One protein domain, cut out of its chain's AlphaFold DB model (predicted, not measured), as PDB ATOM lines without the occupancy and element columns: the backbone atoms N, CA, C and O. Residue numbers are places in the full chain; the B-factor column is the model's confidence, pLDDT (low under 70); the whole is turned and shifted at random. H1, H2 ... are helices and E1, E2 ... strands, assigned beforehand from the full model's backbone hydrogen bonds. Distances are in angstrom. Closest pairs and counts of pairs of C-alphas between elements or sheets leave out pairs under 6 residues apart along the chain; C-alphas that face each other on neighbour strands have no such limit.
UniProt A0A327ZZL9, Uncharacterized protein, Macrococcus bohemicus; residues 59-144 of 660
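What this domain is: This is residues 59 to 144 of the 660 residues of an uncharacterized protein of Macrococcus bohemicus (UniProt A0A327ZZL9). Two long antiparallel strands, E1 and E3, make a narrow ribbon along the longest axis, with a small cluster of parts at each end. At one end lie H1 and the stretch of residues 59 to 70; at the other, the three-residue strand E2 pairs with the end of E1, and H2 sits nearby. The printed part has 86 residues with two named helices and three named strands, in the order H1, E1, E2, H2, E3, and its class is mixed, helices and strands. The sheet runs E2, E1, E3, antiparallel throughout. The whole is extended, with a radius of gyration of the C-alphas of 19.3 A and spans of 53 by 27 by 19 A.

How they stand to each other: Residues 68 to 69 pair, antiparallel, with residues 139 to 140 of E3, residues 127 to 140. H1, residues 71 to 76, only grazes the sheet with residues 71 to 74; its closest C-alpha pair with E3 is Lys 71 and Val 138, 6.7 A. E1, residues 88 to 100, is the inner strand, antiparallel to E3 at 165 degrees; N 88 and O 138, 2.8 A, and N 128 and O 98, 2.8 A, are within hydrogen-bond range. E2, residues 106 to 108, forms a hairpin with E1, at 130 degrees, with N 99 and O 107 2.8 A apart, within hydrogen-bond range. H2, residues 114 to 121, only grazes the sheet with residues 116 to 120; its closest C-alpha pair with E3 is Val 120 and Thr 127, 7.4 A. E2, H2 and E3 form a split strand-helix-strand unit, two strands running the same way with E1 between them, and its crossover is right-handed. H1 and H2 are apart. In H1 and H2 every O i to N i+4 pair is within hydrogen-bond range.

Where its parts are: H1 begins at C-alpha 71, (185.269, 225.067, 84.050), and is 8.9 A long from first to last C-alpha. E1 is 36.2 A, E2 6.8 A and H2 10.8 A. E3 is 37.6 A and ends at C-alpha 140, (180.406, 224.737, 75.552).

The domain as a whole: The C-alphas of Asp 103 and Thr 142, the two farthest apart, are 53.0 A from each other. The printed part has no cut. The link from H1 to E1 is long, with 11 residues; the other three are tight. The mean pLDDT of the printed part is 92.8, and no printed residue is under 70.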
ATOM      1  N   GLN A  59     170.342 223.680  75.182       88.44
ATOM      2  CA  GLN A  59     169.933 224.202  73.872       88.44
ATOM      3  C   GLN A  59     169.116 225.497  73.972       88.44
ATOM      4  O   GLN A  59     169.309 226.388  73.157       88.44
ATOM      5  N   ASP A  60     168.244 225.629  74.974       91.94
ATOM      6  CA  ASP A  60     167.459 226.853  75.203       91.94
ATOM      7  C   ASP A  60     168.338 228.049  75.618       91.94
ATOM      8  O   ASP A  60     168.122 229.181  75.194       91.94
ATOM      9  N   GLN A  61     169.372 227.799  76.427       93.12
ATOM     10  CA  GLN A  61     170.280 228.845  76.913       93.12
ATOM     11  C   GLN A  61     171.405 229.184  75.928       93.12
ATOM     12  O   GLN A  61     171.896 230.316  75.924       93.12
ATOM     13  N   TYR A  62     171.860 228.195  75.161       93.31
ATOM     14  CA  TYR A  62     172.980 228.291  74.233       93.31
ATOM     15  C   TYR A  62     172.756 227.315  73.062       93.31
ATOM     16  O   TYR A  62     173.260 226.186  73.078       93.31
ATOM     17  N   PRO A  63     171.967 227.728  72.052       89.75
ATOM     18  CA  PRO A  63     171.647 226.887  70.904       89.75
ATOM     19  C   PRO A  63     172.903 226.355  70.207       89.75
ATOM     20  O   PRO A  63     173.860 227.095  69.971       89.75
ATOM     21  N   GLY A  64     172.900 225.062  69.887       86.75
ATOM     22  CA  GLY A  64     174.021 224.376  69.244       86.75
ATOM     23  C   GLY A  64     175.142 223.931  70.187       86.75
ATOM     24  O   GLY A  64     176.131 223.392  69.700       86.75
ATOM     25  N   ALA A  65     174.991 224.094  71.510       89.62
ATOM     26  CA  ALA A  65     175.910 223.507  72.490       89.62
ATOM     27  C   ALA A  65     176.023 221.988  72.280       89.62
ATOM     28  O   ALA A  65     175.002 221.300  72.206       89.62
ATOM     29  N   LEU A  66     177.237 221.450  72.225       88.06
ATOM     30  CA  LEU A  66     177.455 220.029  71.960       88.06
ATOM     31  C   LEU A  66     178.479 219.436  72.927       88.06
ATOM     32  O   LEU A  66     178.162 218.492  73.652       88.06
ATOM     33  N   PHE A  67     179.678 220.010  72.998       90.56
ATOM     34  CA  PHE A  67     180.746 219.537  73.874       90.56
ATOM     35  C   PHE A  67     180.791 220.381  75.148       90.56
ATOM     36  O   PHE A  67     181.504 221.382  75.230       90.56
ATOM     37  N   VAL A  68     179.982 219.983  76.134       93.69
ATOM     38  CA  VAL A  68     179.692 220.795  77.321       93.69
ATOM     39  C   VAL A  68     180.331 220.227  78.588       93.69
ATOM     40  O   VAL A  68     180.231 219.034  78.871       93.69
ATOM     41  N   GLY A  69     180.948 221.095  79.392       94.94
ATOM     42  CA  GLY A  69     181.606 220.714  80.641       94.94
ATOM     43  C   GLY A  69     181.704 221.845  81.664       94.94
ATOM     44  O   GLY A  69     181.452 223.013  81.374       94.94
ATOM     45  N   SER A  70     182.062 221.511  82.907       95.75
ATOM     46  CA  SER A  70     182.387 222.523  83.919       95.75
ATOM     47  C   SER A  70     183.722 223.204  83.599       95.75
ATOM     48  O   SER A  70     184.557 222.651  82.883       95.75
ATOM     49  N   LYS A  71     183.972 224.380  84.188       96.44
ATOM     50  CA  LYS A  71     185.269 225.067  84.050       96.44
ATOM     51  C   LYS A  71     186.446 224.175  84.472       96.44
ATOM     52  O   LYS A  71     187.478 224.187  83.815       96.44
ATOM     53  N   ASP A  72     186.278 223.380  85.528       95.94
ATOM     54  CA  ASP A  72     187.306 222.435  85.980       95.94
ATOM     55  C   ASP A  72     187.499 221.284  84.986       95.94
ATOM     56  O   ASP A  72     188.632 220.900  84.715       95.94
ATOM     57  N   LYS A  73     186.416 220.801  84.360       95.12
ATOM     58  CA  LYS A  73     186.508 219.757  83.335       95.12
ATOM     59  C   LYS A  73     187.291 220.220  82.108       95.12
ATOM     60  O   LYS A  73     188.097 219.461  81.584       95.12
ATOM     61  N   PHE A  74     187.086 221.457  81.658       97.06
ATOM     62  CA  PHE A  74     187.884 222.005  80.559       97.06
ATOM     63  C   PHE A  74     189.354 222.165  80.937       97.06
ATOM     64  O   PHE A  74     190.209 221.793  80.140       97.06
ATOM     65  N   LYS A  75     189.655 222.592  82.171       96.75
ATOM     66  CA  LYS A  75     191.042 222.658  82.656       96.75
ATOM     67  C   LYS A  75     191.731 221.295  82.646       96.75
ATOM     68  O   LYS A  75     192.886 221.216  82.248       96.75
ATOM     69  N   GLU A  76     191.035 220.225  83.042       96.00
ATOM     70  CA  GLU A  76     191.554 218.848  82.936       96.00
ATOM     71  C   GLU A  76     191.882 218.454  81.488       96.00
ATOM     72  O   GLU A  76     192.811 217.685  81.255       96.00
ATOM     73  N   LEU A  77     191.121 218.974  80.520       92.81
ATOM     74  CA  LEU A  77     191.327 218.750  79.088       92.81
ATOM     75  C   LEU A  77     192.357 219.708  78.463       92.81
ATOM     76  O   LEU A  77     192.634 219.585  77.275       92.81
ATOM     77  N   GLY A  78     192.934 220.625  79.247       95.44
ATOM     78  CA  GLY A  78     193.928 221.596  78.784       95.44
ATOM     79  C   GLY A  78     193.354 222.907  78.239       95.44
ATOM     80  O   GLY A  78     194.119 223.702  77.704       95.44
ATOM     81  N   PHE A  79     192.051 223.154  78.397       95.81
ATOM     82  CA  PHE A  79     191.372 224.359  77.912       95.81
ATOM     83  C   PHE A  79     190.928 225.277  79.051       95.81
ATOM     84  O   PHE A  79     190.557 224.833  80.143       95.81
ATOM     85  N   ASN A  80     190.878 226.576  78.778       96.81
ATOM     86  CA  ASN A  80     190.338 227.580  79.680       96.81
ATOM     87  C   ASN A  80     189.095 228.224  79.077       96.81
ATOM     88  O   ASN A  80     189.088 228.673  77.936       96.81
ATOM     89  N   VAL A  81     188.034 228.315  79.881       96.31
ATOM     90  CA  VAL A  81     186.863 229.133  79.541       96.31
ATOM     91  C   VAL A  81     187.309 230.587  79.429       96.31
ATOM     92  O   VAL A  81     187.915 231.103  80.373       96.31
ATOM     93  N   LEU A  82     186.988 231.215  78.298       94.06
ATOM     94  CA  LEU A  82     187.318 232.607  78.015       94.06
ATOM     95  C   LEU A  82     186.636 233.546  79.016       94.06
ATOM     96  O   LEU A  82     185.612 233.220  79.629       94.06
ATOM     97  N   ASP A  83     187.188 234.744  79.156       89.44
ATOM     98  CA  ASP A  83     186.543 235.791  79.935       89.44
ATOM     99  C   ASP A  83     185.235 236.244  79.257       89.44
ATOM    100  O   ASP A  83     184.987 236.006  78.070       89.44
ATOM    101  N   ASP A  84     184.345 236.858  80.038       87.19
ATOM    102  CA  ASP A  84     183.051 237.369  79.567       87.19
ATOM    103  C   ASP A  84     182.076 236.335  78.966       87.19
ATOM    104  O   ASP A  84     181.083 236.710  78.331       87.19
ATOM    105  N   GLN A  85     182.291 235.041  79.209       92.44
ATOM    106  CA  GLN A  85     181.373 233.982  78.786       92.44
ATOM    107  C   GLN A  85     180.226 233.786  79.777       92.44
ATOM    108  O   GLN A  85     180.434 233.606  80.982       92.44
ATOM    109  N   LYS A  86     178.991 233.783  79.267       93.25
ATOM    110  CA  LYS A  86     177.805 233.469  80.066       93.25
ATOM    111  C   LYS A  86     177.767 231.955  80.323       93.25
ATOM    112  O   LYS A  86     177.841 231.187  79.363       93.25
ATOM    113  N   PRO A  87     177.643 231.509  81.584       95.12
ATOM    114  CA  PRO A  87     177.505 230.091  81.880       95.12
ATOM    115  C   PRO A  87     176.147 229.562  81.414       95.12
ATOM    116  O   PRO A  87     175.123 230.239  81.529       95.12
ATOM    117  N   ILE A  88     176.150 228.312  80.970       95.94
ATOM    118  CA  ILE A  88     174.962 227.513  80.685       95.94
ATOM    119  C   ILE A  88     174.607 226.771  81.975       95.94
ATOM    120  O   ILE A  88     175.440 226.061  82.536       95.94
ATOM    121  N   ASN A  89     173.394 226.937  82.501       96.31
ATOM    122  CA  ASN A  89     173.014 226.272  83.747       96.31
ATOM    123  C   ASN A  89     172.387 224.905  83.487       96.31
ATOM    124  O   ASN A  89     171.417 224.788  82.739       96.31
ATOM    125  N   ILE A  90     172.872 223.892  84.197       95.38
ATOM    126  CA  ILE A  90     172.276 222.552  84.236       95.38
ATOM    127  C   ILE A  90     171.772 222.220  85.638       95.38
ATOM    128  O   ILE A  90     172.230 222.786  86.632       95.38
ATOM    129  N   LEU A  91     170.874 221.244  85.739       91.50
ATOM    130  CA  LEU A  91     170.513 220.641  87.017       91.50
ATOM    131  C   LEU A  91     171.529 219.556  87.373       91.50
ATOM    132  O   LEU A  91     171.579 218.505  86.730       91.50
ATOM    133  N   ALA A  92     172.311 219.797  88.424       89.56
ATOM    134  CA  ALA A  92     173.256 218.826  88.961       89.56
ATOM    135  C   ALA A  92     172.740 218.230  90.284       89.56
ATOM    136  O   ALA A  92     172.201 218.976  91.115       89.56
ATOM    137  N   PRO A  93     172.924 216.915  90.517       88.06
ATOM    138  CA  PRO A  93     172.625 216.288  91.798       88.06
ATOM    139  C   PRO A  93     173.370 216.970  92.952       88.06
ATOM    140  O   PRO A  93     174.575 217.202  92.899       88.06
ATOM    141  N   ASN A  94     172.643 217.275  94.020       90.88
ATOM    142  CA  ASN A  94     173.152 217.886  95.239       90.88
ATOM    143  C   ASN A  94     172.600 217.114  96.449       90.88
ATOM    144  O   ASN A  94     171.628 217.555  97.072       90.88
ATOM    145  N   PRO A  95     173.151 215.926  96.759       91.94
ATOM    146  CA  PRO A  95     172.685 215.124  97.881       91.94
ATOM    147  C   PRO A  95     172.947 215.854  99.202       91.94
ATOM    148  O   PRO A  95     174.086 216.166  99.546       91.94
ATOM    149  N   VAL A  96     171.888 216.095  99.974       93.88
ATOM    150  CA  VAL A  96     171.965 216.737 101.290       93.88
ATOM    151  C   VAL A  96     171.728 215.686 102.366       93.88
ATOM    152  O   VAL A  96     170.727 214.970 102.360       93.88
ATOM    153  N   THR A  97     172.661 215.601 103.312       95.75
ATOM    154  CA  THR A  97     172.557 214.689 104.457       95.75
ATOM    155  C   THR A  97     171.872 215.399 105.621       95.75
ATOM    156  O   THR A  97     172.273 216.501 105.998       95.75
ATOM    157  N   TYR A  98     170.857 214.763 106.197       95.50
ATOM    158  CA  TYR A  98     170.151 215.194 107.402       95.50
ATOM    159  C   TYR A  98     170.453 214.241 108.555       95.50
ATOM    160  O   TYR A  98     170.601 213.045 108.331       95.50
ATOM    161  N   ILE A  99     170.515 214.776 109.769       95.38
ATOM    162  CA  ILE A  99     170.566 214.032 111.028       95.38
ATOM    163  C   ILE A  99     169.142 213.967 111.582       95.38
ATOM    164  O   ILE A  99     168.460 215.001 111.617       95.38
ATOM    165  N   LYS A 100     168.702 212.778 112.008       93.38
ATOM    166  CA  LYS A 100     167.469 212.604 112.786       93.38
ATOM    167  C   LYS A 100     167.772 212.887 114.254       93.38
ATOM    168  O   LYS A 100     168.565 212.174 114.857       93.38
ATOM    169  N   LEU A 101     167.168 213.925 114.821       90.31
ATOM    170  CA  LEU A 101     167.298 214.240 116.243       90.31
ATOM    171  C   LEU A 101     166.285 213.432 117.081       90.31
ATOM    172  O   LEU A 101     165.264 213.002 116.541       90.31
ATOM    173  N   PRO A 102     166.522 213.252 118.399       86.38
ATOM    174  CA  PRO A 102     165.625 212.492 119.279       86.38
ATOM    175  C   PRO A 102     164.183 213.022 119.350       86.38
ATOM    176  O   PRO A 102     163.270 212.276 119.681       86.38
ATOM    177  N   ASP A 103     163.959 214.298 119.020       88.44
ATOM    178  CA  ASP A 103     162.636 214.934 118.962       88.44
ATOM    179  C   ASP A 103     161.931 214.757 117.600       88.44
ATOM    180  O   ASP A 103     160.989 215.486 117.285       88.44
ATOM    181  N   ASN A 104     162.394 213.809 116.773       81.69
ATOM    182  CA  ASN A 104     161.960 213.571 115.393       81.69
ATOM    183  C   ASN A 104     162.145 214.765 114.437       81.69
ATOM    184  O   ASN A 104     161.665 214.723 113.299       81.69
ATOM    185  N   LYS A 105     162.876 215.818 114.829       89.69
ATOM    186  CA  LYS A 105     163.248 216.883 113.894       89.69
ATOM    187  C   LYS A 105     164.434 216.467 113.035       89.69
ATOM    188  O   LYS A 105     165.308 215.697 113.429       89.69
ATOM    189  N   MET A 106     164.467 217.031 111.833       91.19
ATOM    190  CA  MET A 106     165.541 216.836 110.869       91.19
ATOM    191  C   MET A 106     166.397 218.091 110.781       91.19
ATOM    192  O   MET A 106     165.889 219.177 110.499       91.19
ATOM    193  N   LYS A 107     167.709 217.932 110.946       92.50
ATOM    194  CA  LYS A 107     168.687 219.019 110.820       92.50
ATOM    195  C   LYS A 107     169.714 218.660 109.757       92.50
ATOM    196  O   LYS A 107     170.211 217.541 109.744       92.50
ATOM    197  N   GLN A 108     170.045 219.576 108.844       93.88
ATOM    198  CA  GLN A 108     171.097 219.288 107.862       93.88
ATOM    199  C   GLN A 108     172.437 219.081 108.574       93.88
ATOM    200  O   GLN A 108     172.846 219.908 109.391       93.88
ATOM    201  N   TYR A 109     173.156 218.027 108.195       93.25
ATOM    202  CA  TYR A 109     174.447 217.650 108.773       93.25
ATOM    203  C   TYR A 109     175.476 218.794 108.719       93.25
ATOM    204  O   TYR A 109     176.281 218.966 109.634       93.25
ATOM    205  N   LYS A 110     175.415 219.643 107.680       93.38
ATOM    206  CA  LYS A 110     176.270 220.834 107.537       93.38
ATOM    207  C   LYS A 110     176.171 221.782 108.742       93.38
ATOM    208  O   LYS A 110     177.199 222.298 109.174       93.38
ATOM    209  N   TYR A 111     174.972 221.962 109.297       94.00
ATOM    210  CA  TYR A 111     174.690 222.869 110.417       94.00
ATOM    211  C   TYR A 111     174.698 222.172 111.784       94.00
ATOM    212  O   TYR A 111     174.346 222.786 112.792       94.00
ATOM    213  N   ALA A 112     175.066 220.891 111.835       91.69
ATOM    214  CA  ALA A 112     175.138 220.141 113.078       91.69
ATOM    215  C   ALA A 112     176.278 220.633 113.985       91.69
ATOM    216  O   ALA A 112     177.350 221.021 113.498       91.69
ATOM    217  N   THR A 113     176.049 220.608 115.299       93.81
ATOM    218  CA  THR A 113     177.057 220.944 116.314       93.81
ATOM    219  C   THR A 113     178.185 219.906 116.316       93.81
ATOM    220  O   THR A 113     178.066 218.830 115.725       93.81
ATOM    221  N   LYS A 114     179.313 220.215 116.970       94.12
ATOM    222  CA  LYS A 114     180.419 219.249 117.103       94.12
ATOM    223  C   LYS A 114     179.968 217.970 117.819       94.12
ATOM    224  O   LYS A 114     180.321 216.886 117.370       94.12
ATOM    225  N   GLU A 115     179.150 218.104 118.862       92.88
ATOM    226  CA  GLU A 115     178.578 216.980 119.614       92.88
ATOM    227  C   GLU A 115     177.629 216.137 118.757       92.88
ATOM    228  O   GLU A 115     177.773 214.923 118.702       92.88
ATOM    229  N   GLU A 116     176.702 216.763 118.025       91.06
ATOM    230  CA  GLU A 116     175.779 216.051 117.128       91.06
ATOM    231  C   GLU A 116     176.537 215.280 116.035       91.06
ATOM    232  O   GLU A 116     176.193 214.142 115.725       91.06
ATOM    233  N   LYS A 117     177.601 215.865 115.468       92.12
ATOM    234  CA  LYS A 117     178.463 215.177 114.490       92.12
ATOM    235  C   LYS A 117     179.223 214.006 115.106       92.12
ATOM    236  O   LYS A 117     179.442 213.018 114.411       92.12
ATOM    237  N   GLN A 118     179.633 214.113 116.369       93.25
ATOM    238  CA  GLN A 118     180.295 213.024 117.083       93.25
ATOM    239  C   GLN A 118     179.318 211.868 117.333       93.25
ATOM    240  O   GLN A 118     179.609 210.748 116.937       93.25
ATOM    241  N   LYS A 119     178.097 212.159 117.793       93.06
ATOM    242  CA  LYS A 119     177.029 211.158 117.955       93.06
ATOM    243  C   LYS A 119     176.656 210.433 116.660       93.06
ATOM    244  O   LYS A 119     176.342 209.250 116.685       93.06
ATOM    245  N   VAL A 120     176.716 211.114 115.512       91.06
ATOM    246  CA  VAL A 120     176.560 210.455 114.202       91.06
ATOM    247  C   VAL A 120     177.709 209.479 113.918       91.06
ATOM    248  O   VAL A 120     177.461 208.402 113.387       91.06
ATOM    249  N   LYS A 121     178.960 209.822 114.259       92.31
ATOM    250  CA  LYS A 121     180.111 208.911 114.090       92.31
ATOM    251  C   LYS A 121     180.035 207.706 115.019       92.31
ATOM    252  O   LYS A 121     180.430 206.617 114.617       92.31
ATOM    253  N   ASP A 122     179.505 207.913 116.219       94.88
ATOM    254  CA  ASP A 122     179.331 206.878 117.236       94.88
ATOM    255  C   ASP A 122     178.070 206.016 116.983       94.88
ATOM    256  O   ASP A 122     177.742 205.150 117.786       94.88
ATOM    257  N   ASN A 123     177.376 206.218 115.847       90.31
ATOM    258  CA  ASN A 123     176.119 205.556 115.460       90.31
ATOM    259  C   ASN A 123     174.955 205.746 116.456       90.31
ATOM    260  O   ASN A 123     173.997 204.976 116.451       90.31
ATOM    261  N   GLU A 124     174.996 206.793 117.280       91.56
ATOM    262  CA  GLU A 124     173.912 207.156 118.201       91.56
ATOM    263  C   GLU A 124     172.804 207.981 117.524       91.56
ATOM    264  O   GLU A 124     171.678 208.035 118.018       91.56
ATOM    265  N   LEU A 125     173.107 208.646 116.400       91.44
ATOM    266  CA  LEU A 125     172.137 209.401 115.602       91.44
ATOM    267  C   LEU A 125     172.134 208.943 114.141       91.44
ATOM    268  O   LEU A 125     173.146 209.016 113.442       91.44
ATOM    269  N   ASP A 126     170.951 208.569 113.660       92.25
ATOM    270  CA  ASP A 126     170.693 208.209 112.266       92.25
ATOM    271  C   ASP A 126     170.900 209.387 111.305       92.25
ATOM    272  O   ASP A 126     170.553 210.541 111.595       92.25
ATOM    273  N   THR A 127     171.317 209.068 110.076       93.44
ATOM    274  CA  THR A 127     171.322 210.026 108.965       93.44
ATOM    275  C   THR A 127     170.397 209.606 107.826       93.44
ATOM    276  O   THR A 127     170.195 208.425 107.554       93.44
ATOM    277  N   VAL A 128     169.824 210.592 107.133       93.25
ATOM    278  CA  VAL A 128     169.041 210.397 105.906       93.25
ATOM    279  C   VAL A 128     169.617 211.277 104.813       93.25
ATOM    280  O   VAL A 128     169.705 212.497 104.962       93.25
ATOM    281  N   LYS A 129     169.979 210.670 103.684       94.19
ATOM    282  CA  LYS A 129     170.346 211.406 102.474       94.19
ATOM    283  C   LYS A 129     169.086 211.715 101.677       94.19
ATOM    284  O   LYS A 129     168.346 210.810 101.305       94.19
ATOM    285  N   LYS A 130     168.853 212.996 101.406       92.62
ATOM    286  CA  LYS A 130     167.809 213.465 100.491       92.62
ATOM    287  C   LYS A 130     168.471 214.040  99.244       92.62
ATOM    288  O   LYS A 130     169.406 214.832  99.355       92.62
ATOM    289  N   MET A 131     168.002 213.628  98.069       92.69
ATOM    290  CA  MET A 131     168.512 214.148  96.802       92.69
ATOM    291  C   MET A 131     167.806 215.456  96.454       92.69
ATOM    292  O   MET A 131     166.582 215.497  96.363       92.69
ATOM    293  N   TYR A 132     168.591 216.507  96.244       91.81
ATOM    294  CA  TYR A 132     168.140 217.769  95.667       91.81
ATOM    295  C   TYR A 132     168.896 218.014  94.368       91.81
ATOM    296  O   TYR A 132     169.886 217.344  94.083       91.81
ATOM    297  N   TYR A 133     168.454 219.004  93.604       89.25
ATOM    298  CA  TYR A 133     169.161 219.467  92.421       89.25
ATOM    299  C   TYR A 133     169.464 220.947  92.581       89.25
ATOM    300  O   TYR A 133     168.640 221.703  93.096       89.25
ATOM    301  N   LYS A 134     170.663 221.349  92.171       91.88
ATOM    302  CA  LYS A 134     171.069 222.754  92.118       91.88
ATOM    303  C   LYS A 134     171.410 223.127  90.683       91.88
ATOM    304  O   LYS A 134     171.894 222.278  89.931       91.88
ATOM    305  N   LEU A 135     171.216 224.394  90.337       95.06
ATOM    306  CA  LEU A 135     171.773 224.939  89.106       95.06
ATOM    307  C   LEU A 135     173.298 224.959  89.233       95.06
ATOM    308  O   LEU A 135     173.833 225.456  90.225       95.06
ATOM    309  N   SER A 136     173.981 224.342  88.275       94.25
ATOM    310  CA  SER A 136     175.442 224.330  88.194       94.25
ATOM    311  C   SER A 136     175.886 224.875  86.839       94.25
ATOM    312  O   SER A 136     175.293 224.489  85.830       94.25
ATOM    313  N   PRO A 137     176.902 225.753  86.810       96.56
ATOM    314  CA  PRO A 137     177.383 226.352  85.576       96.56
ATOM    315  C   PRO A 137     178.249 225.364  84.790       96.56
ATOM    316  O   PRO A 137     179.159 224.736  85.339       96.56
ATOM    317  N   VAL A 138     177.978 225.271  83.498       96.69
ATOM    318  CA  VAL A 138     178.785 224.584  82.489       96.69
ATOM    319  C   VAL A 138     178.958 225.494  81.272       96.69
ATOM    320  O   VAL A 138     178.331 226.549  81.186       96.69
ATOM    321  N   TYR A 139     179.846 225.112  80.367       96.62
ATOM    322  CA  TYR A 139     180.213 225.880  79.182       96.62
ATOM    323  C   TYR A 139     180.328 224.939  77.988       96.62
ATOM    324  O   TYR A 139     180.661 223.770  78.168       96.62
ATOM    325  N   ASP A 140     180.060 225.434  76.790       94.81
ATOM    326  CA  ASP A 140     180.406 224.737  75.552       94.81
ATOM    327  C   ASP A 140     181.882 224.990  75.186       94.81
ATOM    328  O   ASP A 140     182.442 226.034  75.523       94.81
ATOM    329  N   VAL A 141     182.520 224.053  74.480       93.50
ATOM    330  CA  VAL A 141     183.907 224.185  73.995       93.50
ATOM    331  C   VAL A 141     184.155 225.466  73.199       93.50
ATOM    332  O   VAL A 141     185.229 226.053  73.302       93.50
ATOM    333  N   THR A 142     183.153 225.968  72.476       91.50
ATOM    334  CA  THR A 142     183.249 227.214  71.697       91.50
ATOM    335  C   THR A 142     183.357 228.474  72.565       91.50
ATOM    336  O   THR A 142     183.661 229.550  72.039       91.50
ATOM    337  N   GLN A 143     183.143 228.341  73.881       93.38
ATOM    338  CA  GLN A 143     183.354 229.361  74.915       93.38
ATOM    339  C   GLN A 143     184.745 229.255  75.574       93.38
ATOM    340  O   GLN A 143     185.005 229.905  76.589       93.38
ATOM    341  N   THR A 144     185.633 228.410  75.046       94.25
ATOM    342  CA  THR A 144     186.994 228.189  75.563       94.25
ATOM    343  C   THR A 144     188.063 228.694  74.593       94.25
ATOM    344  O   THR A 144     187.754 229.177  73.506       94.25
TER     345      THR A 144